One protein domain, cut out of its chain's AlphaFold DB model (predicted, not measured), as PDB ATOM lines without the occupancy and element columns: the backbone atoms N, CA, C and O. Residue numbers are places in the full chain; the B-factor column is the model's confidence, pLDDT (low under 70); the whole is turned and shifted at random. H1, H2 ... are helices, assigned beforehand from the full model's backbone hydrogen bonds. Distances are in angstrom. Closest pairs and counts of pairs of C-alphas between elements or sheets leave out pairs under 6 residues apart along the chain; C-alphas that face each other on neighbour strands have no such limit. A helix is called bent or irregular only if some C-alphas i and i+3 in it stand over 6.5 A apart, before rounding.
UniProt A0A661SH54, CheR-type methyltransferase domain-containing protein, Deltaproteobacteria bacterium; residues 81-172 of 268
ATOM      1  N   ASP A  81      23.270 -14.877  48.148       34.59
ATOM      2  CA  ASP A  81      24.303 -15.087  47.128       34.59
ATOM      3  C   ASP A  81      24.187 -16.454  46.432       34.59
ATOM      4  O   ASP A  81      24.496 -16.585  45.246       34.59
ATOM      5  N   HIS A  82      23.688 -17.481  47.129       35.00
ATOM      6  CA  HIS A  82      23.393 -18.779  46.523       35.00
ATOM      7  C   HIS A  82      22.079 -18.757  45.749       35.00
ATOM      8  O   HIS A  82      22.002 -19.405  44.704       35.00
ATOM      9  N   PHE A  83      21.081 -17.987  46.196       36.81
ATOM     10  CA  PHE A  83      19.847 -17.776  45.439       36.81
ATOM     11  C   PHE A  83      20.092 -16.923  44.190       36.81
ATOM     12  O   PHE A  83      19.598 -17.268  43.125       36.81
ATOM     13  N   ASP A  84      20.939 -15.899  44.259       43.09
ATOM     14  CA  ASP A  84      21.378 -15.104  43.114       43.09
ATOM     15  C   ASP A  84      22.268 -15.918  42.173       43.09
ATOM     16  O   ASP A  84      22.092 -15.864  40.959       43.09
ATOM     17  N   PHE A  85      23.163 -16.769  42.678       45.12
ATOM     18  CA  PHE A  85      23.875 -17.724  41.825       45.12
ATOM     19  C   PHE A  85      22.903 -18.717  41.162       45.12
ATOM     20  O   PHE A  85      22.991 -18.981  39.956       45.12
ATOM     21  N   LEU A  86      21.922 -19.228  41.911       36.97
ATOM     22  CA  LEU A  86      20.902 -20.124  41.386       36.97
ATOM     23  C   LEU A  86      20.003 -19.435  40.358       36.97
ATOM     24  O   LEU A  86      19.780 -20.019  39.313       36.97
ATOM     25  N   VAL A  87      19.549 -18.203  40.575       46.28
ATOM     26  CA  VAL A  87      18.623 -17.453  39.706       46.28
ATOM     27  C   VAL A  87      19.330 -16.780  38.533       46.28
ATOM     28  O   VAL A  87      18.798 -16.770  37.426       46.28
ATOM     29  N   GLN A  88      20.539 -16.260  38.728       46.97
ATOM     30  CA  GLN A  88      21.257 -15.490  37.709       46.97
ATOM     31  C   GLN A  88      22.242 -16.344  36.893       46.97
ATOM     32  O   GLN A  88      22.533 -16.007  35.744       46.97
ATOM     33  N   LYS A  89      22.764 -17.460  37.433       44.78
ATOM     34  CA  LYS A  89      23.771 -18.303  36.743       44.78
ATOM     35  C   LYS A  89      23.282 -19.718  36.423       44.78
ATOM     36  O   LYS A  89      23.597 -20.226  35.342       44.78
ATOM     37  N   ILE A  90      22.536 -20.367  37.323       43.41
ATOM     38  CA  ILE A  90      22.152 -21.786  37.198       43.41
ATOM     39  C   ILE A  90      20.775 -21.966  36.536       43.41
ATOM     40  O   ILE A  90      20.680 -22.705  35.565       43.41
ATOM     41  N   LEU A  91      19.721 -21.273  36.966       43.03
ATOM     42  CA  LEU A  91      18.358 -21.329  36.420       43.03
ATOM     43  C   LEU A  91      18.322 -20.925  34.941       43.03
ATOM     44  O   LEU A  91      17.723 -21.664  34.170       43.03
ATOM     45  N   PRO A  92      19.044 -19.897  34.457       50.41
ATOM     46  CA  PRO A  92      19.136 -19.614  33.023       50.41
ATOM     47  C   PRO A  92      19.878 -20.717  32.247       50.41
ATOM     48  O   PRO A  92      19.679 -20.880  31.042       50.41
ATOM     49  N   ARG A  93      20.732 -21.497  32.929       46.22
ATOM     50  CA  ARG A  93      21.413 -22.682  32.379       46.22
ATOM     51  C   ARG A  93      20.530 -23.942  32.412       46.22
ATOM     52  O   ARG A  93      20.637 -24.738  31.478       46.22
ATOM     53  N   ILE A  94      19.692 -24.116  33.440       40.59
ATOM     54  CA  ILE A  94      18.837 -25.293  33.705       40.59
ATOM     55  C   ILE A  94      17.468 -25.175  33.022       40.59
ATOM     56  O   ILE A  94      16.974 -26.161  32.469       40.59
ATOM     57  N   ILE A  95      16.879 -23.978  32.970       45.69
ATOM     58  CA  ILE A  95      15.715 -23.641  32.142       45.69
ATOM     59  C   ILE A  95      16.211 -23.659  30.701       45.69
ATOM     60  O   ILE A  95      16.611 -22.635  30.161       45.69
ATOM     61  N   ARG A  96      16.291 -24.877  30.136       51.56
ATOM     62  CA  ARG A  96      16.646 -25.254  28.758       51.56
ATOM     63  C   ARG A  96      17.203 -24.076  27.969       51.56
ATOM     64  O   ARG A  96      16.411 -23.248  27.542       51.56
ATOM     65  N   ARG A  97      18.500 -24.080  27.643       52.19
ATOM     66  CA  ARG A  97      19.196 -23.074  26.802       52.19
ATOM     67  C   ARG A  97      18.467 -22.610  25.515       52.19
ATOM     68  O   ARG A  97      18.891 -21.620  24.945       52.19
ATOM     69  N   GLY A  98      17.371 -23.254  25.095       56.88
ATOM     70  CA  GLY A  98      16.447 -22.766  24.064       56.88
ATOM     71  C   GLY A  98      15.137 -22.087  24.526       56.88
ATOM     72  O   GLY A  98      14.560 -21.384  23.717       56.88
ATOM     73  N   ARG A  99      14.616 -22.254  25.757       68.00
ATOM     74  CA  ARG A  99      13.427 -21.506  26.240       68.00
ATOM     75  C   ARG A  99      13.802 -20.058  26.538       68.00
ATOM     76  O   ARG A  99      13.142 -19.165  26.027       68.00
ATOM     77  N   THR A 100      14.882 -19.843  27.288       74.19
ATOM     78  CA  THR A 100      15.376 -18.498  27.623       74.19
ATOM     79  C   THR A 100      15.751 -17.712  26.364       74.19
ATOM     80  O   THR A 100      15.357 -16.562  26.213       74.19
ATOM     81  N   GLY A 101      16.447 -18.359  25.421       80.19
ATOM     82  CA  GLY A 101      16.873 -17.727  24.169       80.19
ATOM     83  C   GLY A 101      15.768 -17.539  23.125       80.19
ATOM     84  O   GLY A 101      15.928 -16.690  22.256       80.19
ATOM     85  N   LEU A 102      14.673 -18.310  23.180       78.31
ATOM     86  CA  LEU A 102      13.581 -18.240  22.197       78.31
ATOM     87  C   LEU A 102      12.324 -17.590  22.777       78.31
ATOM     88  O   LEU A 102      11.940 -16.528  22.327       78.31
ATOM     89  N   ILE A 103      11.695 -18.224  23.771       73.38
ATOM     90  CA  ILE A 103      10.391 -17.814  24.316       73.38
ATOM     91  C   ILE A 103      10.524 -16.593  25.226       73.38
ATOM     92  O   ILE A 103       9.690 -15.703  25.183       73.38
ATOM     93  N   SER A 104      11.569 -16.539  26.054       78.62
ATOM     94  CA  SER A 104      11.792 -15.410  26.972       78.62
ATOM     95  C   SER A 104      12.532 -14.236  26.326       78.62
ATOM     96  O   SER A 104      12.766 -13.229  26.984       78.62
ATOM     97  N   THR A 105      12.925 -14.365  25.057       83.81
ATOM     98  CA  THR A 105      13.573 -13.300  24.289       83.81
ATOM     99  C   THR A 105      12.581 -12.791  23.253       83.81
ATOM    100  O   THR A 105      12.423 -13.403  22.200       83.81
ATOM    101  N   GLU A 106      11.928 -11.665  23.546       84.62
ATOM    102  CA  GLU A 106      10.830 -11.110  22.739       84.62
ATOM    103  C   GLU A 106      11.171 -11.001  21.244       84.62
ATOM    104  O   GLU A 106      10.395 -11.406  20.382       84.62
ATOM    105  N   SER A 107      12.378 -10.528  20.920       88.06
ATOM    106  CA  SER A 107      12.830 -10.387  19.531       88.06
ATOM    107  C   SER A 107      12.914 -11.723  18.788       88.06
ATOM    108  O   SER A 107      12.577 -11.786  17.608       88.06
ATOM    109  N   ASN A 108      13.321 -12.801  19.459       85.94
ATOM    110  CA  ASN A 108      13.380 -14.136  18.866       85.94
ATOM    111  C   ASN A 108      12.004 -14.799  18.830       85.94
ATOM    112  O   ASN A 108      11.668 -15.428  17.828       85.94
ATOM    113  N   TYR A 109      11.196 -14.625  19.878       80.19
ATOM    114  CA  TYR A 109       9.835 -15.145  19.929       80.19
ATOM    115  C   TYR A 109       8.977 -14.568  18.801       80.19
ATOM    116  O   TYR A 109       8.378 -15.316  18.031       80.19
ATOM    117  N   ARG A 110       8.997 -13.242  18.624       84.94
ATOM    118  CA  ARG A 110       8.252 -12.565  17.559       84.94
ATOM    119  C   ARG A 110       8.605 -13.103  16.174       84.94
ATOM    120  O   ARG A 110       7.711 -13.286  15.360       84.94
ATOM    121  N   ARG A 111       9.882 -13.408  15.918       89.06
ATOM    122  CA  ARG A 111      10.357 -13.933  14.625       89.06
ATOM    123  C   ARG A 111       9.818 -15.327  14.294       89.06
ATOM    124  O   ARG A 111       9.848 -15.697  13.127       89.06
ATOM    125  N   ILE A 112       9.340 -16.091  15.277       83.44
ATOM    126  CA  ILE A 112       8.721 -17.411  15.056       83.44
ATOM    127  C   ILE A 112       7.208 -17.422  15.289       83.44
ATOM    128  O   ILE A 112       6.580 -18.471  15.143       83.44
ATOM    129  N   ALA A 113       6.624 -16.289  15.683       82.44
ATOM    130  CA  ALA A 113       5.193 -16.179  15.905       82.44
ATOM    131  C   ALA A 113       4.443 -16.352  14.580       82.44
ATOM    132  O   ALA A 113       4.856 -15.816  13.551       82.44
ATOM    133  N   TYR A 114       3.325 -17.072  14.629       80.31
ATOM    134  CA  TYR A 114       2.525 -17.433  13.460       80.31
ATOM    135  C   TYR A 114       2.212 -16.224  12.557       80.31
ATOM    136  O   TYR A 114       2.572 -16.233  11.381       80.31
ATOM    137  N   ASP A 115       1.653 -15.146  13.119       78.56
ATOM    138  CA  ASP A 115       1.269 -13.956  12.344       78.56
ATOM    139  C   ASP A 115       2.464 -13.257  11.694       78.56
ATOM    140  O   ASP A 115       2.366 -12.757  10.573       78.56
ATOM    141  N   TYR A 116       3.602 -13.221  12.393       84.06
ATOM    142  CA  TYR A 116       4.827 -12.630  11.864       84.06
ATOM    143  C   TYR A 116       5.351 -13.453  10.693       84.06
ATOM    144  O   TYR A 116       5.587 -12.907   9.625       84.06
ATOM    145  N   VAL A 117       5.494 -14.770  10.863       83.00
ATOM    146  CA  VAL A 117       6.007 -15.647   9.803       83.00
ATOM    147  C   VAL A 117       5.089 -15.616   8.586       83.00
ATOM    148  O   VAL A 117       5.563 -15.532   7.460       83.00
ATOM    149  N   LYS A 118       3.771 -15.623   8.797       84.38
ATOM    150  CA  LYS A 118       2.794 -15.598   7.708       84.38
ATOM    151  C   LYS A 118       2.811 -14.289   6.918       84.38
ATOM    152  O   LYS A 118       2.548 -14.311   5.719       84.38
ATOM    153  N   ARG A 119       3.071 -13.154   7.575       86.31
ATOM    154  CA  ARG A 119       3.037 -11.826   6.942       86.31
ATOM    155  C   ARG A 119       4.388 -11.380   6.392       86.31
ATOM    156  O   ARG A 119       4.423 -10.735   5.355       86.31
ATOM    157  N   GLU A 120       5.468 -11.691   7.099       93.12
ATOM    158  CA  GLU A 120       6.788 -11.093   6.873       93.12
ATOM    159  C   GLU A 120       7.794 -12.067   6.239       93.12
ATOM    160  O   GLU A 120       8.889 -11.645   5.877       93.12
ATOM    161  N   VAL A 121       7.474 -13.367   6.136       91.81
ATOM    162  CA  VAL A 121       8.405 -14.396   5.639       91.81
ATOM    163  C   VAL A 121       7.779 -15.171   4.481       91.81
ATOM    164  O   VAL A 121       6.742 -15.827   4.635       91.81
ATOM    165  N   ASN A 122       8.442 -15.135   3.325       96.12
ATOM    166  CA  ASN A 122       8.014 -15.889   2.149       96.12
ATOM    167  C   ASN A 122       8.041 -17.390   2.432       96.12
ATOM    168  O   ASN A 122       8.948 -17.888   3.097       96.12
ATOM    169  N   GLU A 123       7.073 -18.125   1.886       93.50
ATOM    170  CA  GLU A 123       6.901 -19.558   2.144       93.50
ATOM    171  C   GLU A 123       8.159 -20.381   1.845       93.50
ATOM    172  O   GLU A 123       8.584 -21.175   2.684       93.50
ATOM    173  N   SER A 124       8.815 -20.103   0.716       95.94
ATOM    174  CA  SER A 124      10.054 -20.769   0.304       95.94
ATOM    175  C   SER A 124      11.255 -20.487   1.211       95.94
ATOM    176  O   SER A 124      12.232 -21.216   1.134       95.94
ATOM    177  N   GLU A 125      11.206 -19.440   2.042       96.69
ATOM    178  CA  GLU A 125      12.305 -19.017   2.928       96.69
ATOM    179  C   GLU A 125      12.063 -19.405   4.399       96.69
ATOM    180  O   GLU A 125      12.933 -19.217   5.257       96.69
ATOM    181  N   ARG A 126      10.872 -19.928   4.729       92.81
ATOM    182  CA  ARG A 126      10.498 -20.301   6.104       92.81
ATOM    183  C   ARG A 126      11.451 -21.328   6.731       92.81
ATOM    184  O   ARG A 126      11.791 -21.128   7.902       92.81
ATOM    185  N   PRO A 127      11.910 -22.390   6.033       95.44
ATOM    186  CA  PRO A 127      12.844 -23.352   6.617       95.44
ATOM    187  C   PRO A 127      14.150 -22.694   7.087       95.44
ATOM    188  O   PRO A 127      14.547 -22.863   8.245       95.44
ATOM    189  N   GLU A 128      14.793 -21.896   6.229       97.56
ATOM    190  CA  GLU A 128      16.043 -21.193   6.536       97.56
ATOM    191  C   GLU A 128      15.837 -20.107   7.595       97.56
ATOM    192  O   GLU A 128      16.699 -19.895   8.456       97.56
ATOM    193  N   HIS A 129      14.699 -19.408   7.559       96.75
ATOM    194  CA  HIS A 129      14.334 -18.426   8.577       96.75
ATOM    195  C   HIS A 129      14.228 -19.074   9.960       96.75
ATOM    196  O   HIS A 129      14.902 -18.633  10.895       96.75
ATOM    197  N   PHE A 130      13.451 -20.153  10.094       92.88
ATOM    198  CA  PHE A 130      13.307 -20.855  11.367       92.88
ATOM    199  C   PHE A 130      14.632 -21.441  11.856       92.88
ATOM    200  O   PHE A 130      14.961 -21.269  13.030       92.88
ATOM    201  N   ASP A 131      15.420 -22.096  10.997       96.62
ATOM    202  CA  ASP A 131      16.717 -22.662  11.401       96.62
ATOM    203  C   ASP A 131      17.643 -21.575  11.967       96.62
ATOM    204  O   ASP A 131      18.223 -21.757  13.042       96.62
ATOM    205  N   ARG A 132      17.695 -20.405  11.318       97.81
ATOM    206  CA  ARG A 132      18.472 -19.250  11.778       97.81
ATOM    207  C   ARG A 132      18.004 -18.741  13.138       97.81
ATOM    208  O   ARG A 132      18.814 -18.659  14.055       97.81
ATOM    209  N   VAL A 133      16.706 -18.469  13.308       91.50
ATOM    210  CA  VAL A 133      16.161 -17.976  14.589       91.50
ATOM    211  C   VAL A 133      16.415 -18.983  15.714       91.50
ATOM    212  O   VAL A 133      16.789 -18.612  16.826       91.50
ATOM    213  N   LEU A 134      16.257 -20.279  15.435       89.06
ATOM    214  CA  LEU A 134      16.499 -21.337  16.411       89.06
ATOM    215  C   LEU A 134      17.986 -21.458  16.781       89.06
ATOM    216  O   LEU A 134      18.291 -21.753  17.940       89.06
ATOM    217  N   ARG A 135      18.914 -21.214  15.846       93.69
ATOM    218  CA  ARG A 135      20.357 -21.129  16.137       93.69
ATOM    219  C   ARG A 135      20.700 -19.902  16.967       93.69
ATOM    220  O   ARG A 135      21.396 -20.062  17.970       93.69
ATOM    221  N   ASP A 136      20.165 -18.734  16.610       92.62
ATOM    222  CA  ASP A 136      20.321 -17.486  17.374       92.62
ATOM    223  C   ASP A 136      19.871 -17.697  18.830       92.62
ATOM    224  O   ASP A 136      20.566 -17.347  19.785       92.62
ATOM    225  N   ALA A 137      18.735 -18.379  18.999       86.81
ATOM    226  CA  ALA A 137      18.156 -18.743  20.286       86.81
ATOM    227  C   ALA A 137      18.828 -19.952  20.972       86.81
ATOM    228  O   ALA A 137      18.369 -20.388  22.031       86.81
ATOM    229  N   LYS A 138      19.893 -20.521  20.387       92.38
ATOM    230  CA  LYS A 138      20.648 -21.681  20.903       92.38
ATOM    231  C   LYS A 138      19.766 -22.900  21.199       92.38
ATOM    232  O   LYS A 138      19.988 -23.660  22.150       92.38
ATOM    233  N   VAL A 139      18.748 -23.119  20.369       81.94
ATOM    234  CA  VAL A 139      17.829 -24.249  20.480       81.94
ATOM    235  C   VAL A 139      18.510 -25.528  19.996       81.94
ATOM    236  O   VAL A 139      19.087 -25.597  18.918       81.94
ATOM    237  N   ARG A 140      18.396 -26.600  20.788       87.94
ATOM    238  CA  ARG A 140      18.904 -27.933  20.423       87.94
ATOM    239  C   ARG A 140      18.202 -28.475  19.171       87.94
ATOM    240  O   ARG A 140      16.969 -28.495  19.165       87.94
ATOM    241  N   MET A 141      18.977 -29.028  18.230       86.25
ATOM    242  CA  MET A 141      18.520 -29.572  16.936       86.25
ATOM    243  C   MET A 141      17.739 -28.539  16.100       86.25
ATOM    244  O   MET A 141      16.571 -28.783  15.794       86.25
ATOM    245  N   PRO A 142      18.348 -27.386  15.763       90.31
ATOM    246  CA  PRO A 142      17.647 -26.282  15.111       90.31
ATOM    247  C   PRO A 142      17.062 -26.700  13.757       90.31
ATOM    248  O   PRO A 142      15.856 -26.587  13.600       90.31
ATOM    249  N   GLY A 143      17.839 -27.331  12.868       91.62
ATOM    250  CA  GLY A 143      17.342 -27.732  11.543       91.62
ATOM    251  C   GLY A 143      16.165 -28.710  11.582       91.62
ATOM    252  O   GLY A 143      15.167 -28.516  10.896       91.62
ATOM    253  N   LYS A 144      16.211 -29.718  12.466       91.69
ATOM    254  CA  LYS A 144      15.081 -30.650  12.637       91.69
ATOM    255  C   LYS A 144      13.824 -29.929  13.130       91.69
ATOM    256  O   LYS A 144      12.728 -30.203  12.659       91.69
ATOM    257  N   LYS A 145      13.980 -29.016  14.092       86.56
ATOM    258  CA  LYS A 145      12.861 -28.250  14.654       86.56
ATOM    259  C   LYS A 145      12.346 -27.171  13.715       86.56
ATOM    260  O   LYS A 145      11.166 -26.869  13.780       86.56
ATOM    261  N   ALA A 146      13.196 -26.619  12.857       91.00
ATOM    262  CA  ALA A 146      12.775 -25.741  11.780       91.00
ATOM    263  C   ALA A 146      11.830 -26.494  10.840       91.00
ATOM    264  O   ALA A 146      10.724 -26.025  10.609       91.00
ATOM    265  N   GLY A 147      12.198 -27.716  10.428       88.56
ATOM    266  CA  GLY A 147      11.311 -28.592   9.656       88.56
ATOM    267  C   GLY A 147       9.971 -28.857  10.351       88.56
ATOM    268  O   GLY A 147       8.921 -28.706   9.735       88.56
ATOM    269  N   TRP A 148       9.989 -29.155  11.656       90.62
ATOM    270  CA  TRP A 148       8.758 -29.309  12.442       90.62
ATOM    271  C   TRP A 148       7.899 -28.042  12.468       90.62
ATOM    272  O   TRP A 148       6.685 -28.129  12.347       90.62
ATOM    273  N   LEU A 149       8.503 -26.860  12.637       86.38
ATOM    274  CA  LEU A 149       7.767 -25.593  12.652       86.38
ATOM    275  C   LEU A 149       7.122 -25.289  11.297       86.38
ATOM    276  O   LEU A 149       5.991 -24.817  11.287       86.38
ATOM    277  N   VAL A 150       7.796 -25.603  10.185       89.50
ATOM    278  CA  VAL A 150       7.216 -25.486   8.836       89.50
ATOM    279  C   VAL A 150       6.020 -26.427   8.689       89.50
ATOM    280  O   VAL A 150       4.917 -25.958   8.440       89.50
ATOM    281  N   SER A 151       6.193 -27.724   8.961       88.19
ATOM    282  CA  SER A 151       5.092 -28.694   8.841       88.19
ATOM    283  C   SER A 151       3.902 -28.360   9.752       88.19
ATOM    284  O   SER A 151       2.742 -28.495   9.362       88.19
ATOM    285  N   ASN A 152       4.176 -27.875  10.965       87.75
ATOM    286  CA  ASN A 152       3.137 -27.446  11.894       87.75
ATOM    287  C   ASN A 152       2.415 -26.182  11.418       87.75
ATOM    288  O   ASN A 152       1.209 -26.078  11.633       87.75
ATOM    289  N   LEU A 153       3.117 -25.243  10.777       84.38
ATOM    290  CA  LEU A 153       2.498 -24.073  10.162       84.38
ATOM    291  C   LEU A 153       1.533 -24.505   9.054       84.38
ATOM    292  O   LEU A 153       0.369 -24.119   9.098       84.38
ATOM    293  N   ASP A 154       1.971 -25.377   8.145       87.44
ATOM    294  CA  ASP A 154       1.141 -25.887   7.045       87.44
ATOM    295  C   ASP A 154      -0.097 -26.626   7.566       87.44
ATOM    296  O   ASP A 154      -1.205 -26.479   7.050       87.44
ATOM    297  N   ARG A 155       0.060 -27.385   8.656       86.56
ATOM    298  CA  ARG A 155      -1.061 -28.031   9.342       86.56
ATOM    299  C   ARG A 155      -2.051 -27.010   9.904       86.56
ATOM    300  O   ARG A 155      -3.252 -27.197   9.731       86.56
ATOM    301  N   ILE A 156      -1.578 -25.949  10.557       82.38
ATOM    302  CA  ILE A 156      -2.449 -24.876  11.064       82.38
ATOM    303  C   ILE A 156      -3.189 -24.201   9.903       82.38
ATOM    304  O   ILE A 156      -4.396 -23.990  10.004       82.38
ATOM    305  N   GLU A 157      -2.509 -23.928   8.787       86.19
ATOM    306  CA  GLU A 157      -3.144 -23.389   7.577       86.19
ATOM    307  C   GLU A 157      -4.215 -24.338   7.033       86.19
ATOM    308  O   GLU A 157      -5.321 -23.901   6.725       86.19
ATOM    309  N   SER A 158      -3.939 -25.646   6.986       89.38
ATOM    310  CA  SER A 158      -4.909 -26.651   6.529       89.38
ATOM    311  C   SER A 158      -6.157 -26.731   7.412       89.38
ATOM    312  O   SER A 158      -7.226 -27.117   6.943       89.38
ATOM    313  N   CYS A 159      -6.043 -26.330   8.682       80.62
ATOM    314  CA  CYS A 159      -7.183 -26.178   9.577       80.62
ATOM    315  C   CYS A 159      -7.979 -24.892   9.325       80.62
ATOM    316  O   CYS A 159      -9.042 -24.768   9.904       80.62
ATOM    317  N   GLY A 160      -7.508 -23.943   8.513       82.81
ATOM    318  CA  GLY A 160      -8.111 -22.612   8.358       82.81
ATOM    319  C   GLY A 160      -7.468 -21.529   9.234       82.81
ATOM    320  O   GLY A 160      -8.084 -20.493   9.486       82.81
ATOM    321  N   GLY A 161      -6.243 -21.759   9.714       79.38
ATOM    322  CA  GLY A 161      -5.477 -20.837  10.553       79.38
ATOM    323  C   GLY A 161      -5.623 -21.097  12.056       79.38
ATOM    324  O   GLY A 161      -6.356 -21.984  12.494       79.38
ATOM    325  N   VAL A 162      -4.909 -20.313  12.876       78.62
ATOM    326  CA  VAL A 162      -4.812 -20.530  14.340       78.62
ATOM    327  C   VAL A 162      -6.176 -20.542  15.031       78.62
ATOM    328  O   VAL A 162      -6.431 -21.401  15.875       78.62
ATOM    329  N   THR A 163      -7.064 -19.610  14.678       78.62
ATOM    330  CA  THR A 163      -8.400 -19.509  15.284       78.62
ATOM    331  C   THR A 163      -9.212 -20.781  15.063       78.62
ATOM    332  O   THR A 163      -9.808 -21.307  16.003       78.62
ATOM    333  N   GLU A 164      -9.197 -21.306  13.840       81.94
ATOM    334  CA  GLU A 164      -9.970 -22.492  13.490       81.94
ATOM    335  C   GLU A 164      -9.316 -23.775  14.015       81.94
ATOM    336  O   GLU A 164     -10.006 -24.637  14.558       81.94
ATOM    337  N   ALA A 165      -7.982 -23.864  13.988       77.62
ATOM    338  CA  ALA A 165      -7.242 -24.945  14.635       77.62
ATOM    339  C   ALA A 165      -7.578 -25.045  16.134       77.62
ATOM    340  O   ALA A 165      -7.842 -26.140  16.636       77.62
ATOM    341  N   ASN A 166      -7.647 -23.907  16.838       77.44
ATOM    342  CA  ASN A 166      -8.081 -23.858  18.233       77.44
ATOM    343  C   ASN A 166      -9.544 -24.294  18.385       77.44
ATOM    344  O   ASN A 166      -9.850 -25.103  19.262       77.44
ATOM    345  N   ARG A 167     -10.454 -23.808  17.528       79.25
ATOM    346  CA  ARG A 167     -11.875 -24.200  17.558       79.25
ATOM    347  C   ARG A 167     -12.038 -25.714  17.416       79.25
ATOM    348  O   ARG A 167     -12.769 -26.321  18.200       79.25
ATOM    349  N   ILE A 168     -11.331 -26.320  16.462       84.31
ATOM    350  CA  ILE A 168     -11.294 -27.773  16.267       84.31
ATOM    351  C   ILE A 168     -10.774 -28.444  17.539       84.31
ATOM    352  O   ILE A 168     -11.476 -29.285  18.098       84.31
ATOM    353  N   ALA A 169      -9.608 -28.032  18.041       80.31
ATOM    354  CA  ALA A 169      -8.977 -28.627  19.217       80.31
ATOM    355  C   ALA A 169      -9.913 -28.637  20.445       80.31
ATOM    356  O   ALA A 169     -10.085 -29.674  21.085       80.31
ATOM    357  N   PHE A 170     -10.572 -27.512  20.741       83.19
ATOM    358  CA  PHE A 170     -11.496 -27.388  21.876       83.19
ATOM    359  C   PHE A 170     -12.849 -28.084  21.663       83.19
ATOM    360  O   PHE A 170     -13.554 -28.363  22.638       83.19
ATOM    361  N   SER A 171     -13.225 -28.384  20.415       89.69
ATOM    362  CA  SER A 171     -14.446 -29.139  20.105       89.69
ATOM    363  C   SER A 171     -14.309 -30.645  20.360       89.69
ATOM    364  O   SER A 171     -15.311 -31.317  20.615       89.69
ATOM    365  N   ILE A 172     -13.078 -31.168  20.335       92.81
ATOM    366  CA  ILE A 172     -12.786 -32.581  20.590       92.81
ATOM    367  C   ILE A 172     -13.177 -32.930  22.028       92.81
ATOM    368  O   ILE A 172     -13.024 -32.126  22.951       92.81
TER     369      ILE A 172
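What this domain is: This is residues 81 to 172 of the 268 residues of the protein "CheR-type methyltransferase domain-containing protein" of Deltaproteobacteria bacterium (UniProt A0A661SH54). Look first for a helical hairpin, H5 and H6, with the short helix H3 packed on one part of H5 and H4 close by, a small loose body of helices. At one end of this body the short H2 leads to H1, which reaches away as an arm and makes much of the length; at the other end H7 turns off from the end of H6. You have 92 printed residues with seven named helices, H1 to H7 in order along the chain, no named strand, and the class all helix. The whole is loose, with a radius of gyration of the C-alphas of 16.0 A, and elongated, with spans of 51 by 33 by 21 A.

How they stand to each other: Begin at the longest helix, H6, residues 142 to 158. It touches H5, residues 123 to 136, at a steep tilt of 43 degrees, opposite ways, as a helical hairpin; the closest C-alphas, of Phe 130 and Ala 146, are 4.9 A apart. With residues 130 to 136 alone, H5 touches H3, residues 106 to 112; look at the C-alphas of Asn 108 and Val 133, the closest, 6.4 A apart. These two run opposite ways at a shallow tilt of 34.6 degrees, only just short of steep. H3 and H6 are apart. H4, residues 114 to 120, is close to H6 but not clearly touching, about perpendicular at 84 degrees, with the closest C-alphas, of Tyr 114 and Leu 153, 7.4 A apart. H7, residues 162 to 171, is close to H6 but not clearly touching, about perpendicular at 75 degrees; its Val 162 comes closest, C-alpha to C-alpha 5.9 A from Ile 156. H2, residues 99 to 102, touches H3 only at the corner, and only just, with 3 pairs of C-alphas within 8 A; the closest are those of Leu 102 and Asn 108, 5.3 A apart. H1, residues 81 to 94, is close to H2 but not clearly touching, the closest C-alphas being those of Pro 92 and Thr 100 at 6.7 A. In H4, H6 and H7 every O i to N i+4 pair is within hydrogen-bond range, against 7 of 10 in H1, 8 of 10 in H5 and 1 of 3 in H3, where 3 of 4 O i to N i+3 pairs are; H2 is too short for an O i to N i+4 pair.

Where its parts are: Find C-alpha 142 at (17.647, -26.282, 15.111); from there H6 runs 24.1 A to C-alpha 158. H5 covers 20.4 A and is irregular, with C-alphas 124 and 127 standing 7.4 A apart. H1 starts at C-alpha 81, (24.303, -15.087, 47.128), runs 17.7 A, and is only just irregular, with C-alphas 88 and 91 standing 6.6 A apart. H7 runs 14.1 A to C-alpha 171 at (-14.446, -29.139, 20.105). H3 spans 10.2 A, H4 10.1 A and H2 5.2 A.

The domain as a whole: The C-alphas of Asp 81 and Ser 158, the two farthest apart, are 51.3 A from each other. The printed part has no cut, and its six links between helices are tight. In the B-factor column, residues 81 to 99 are under 70; the mean pLDDT of the printed part is 78.2, and that of H1 is 42.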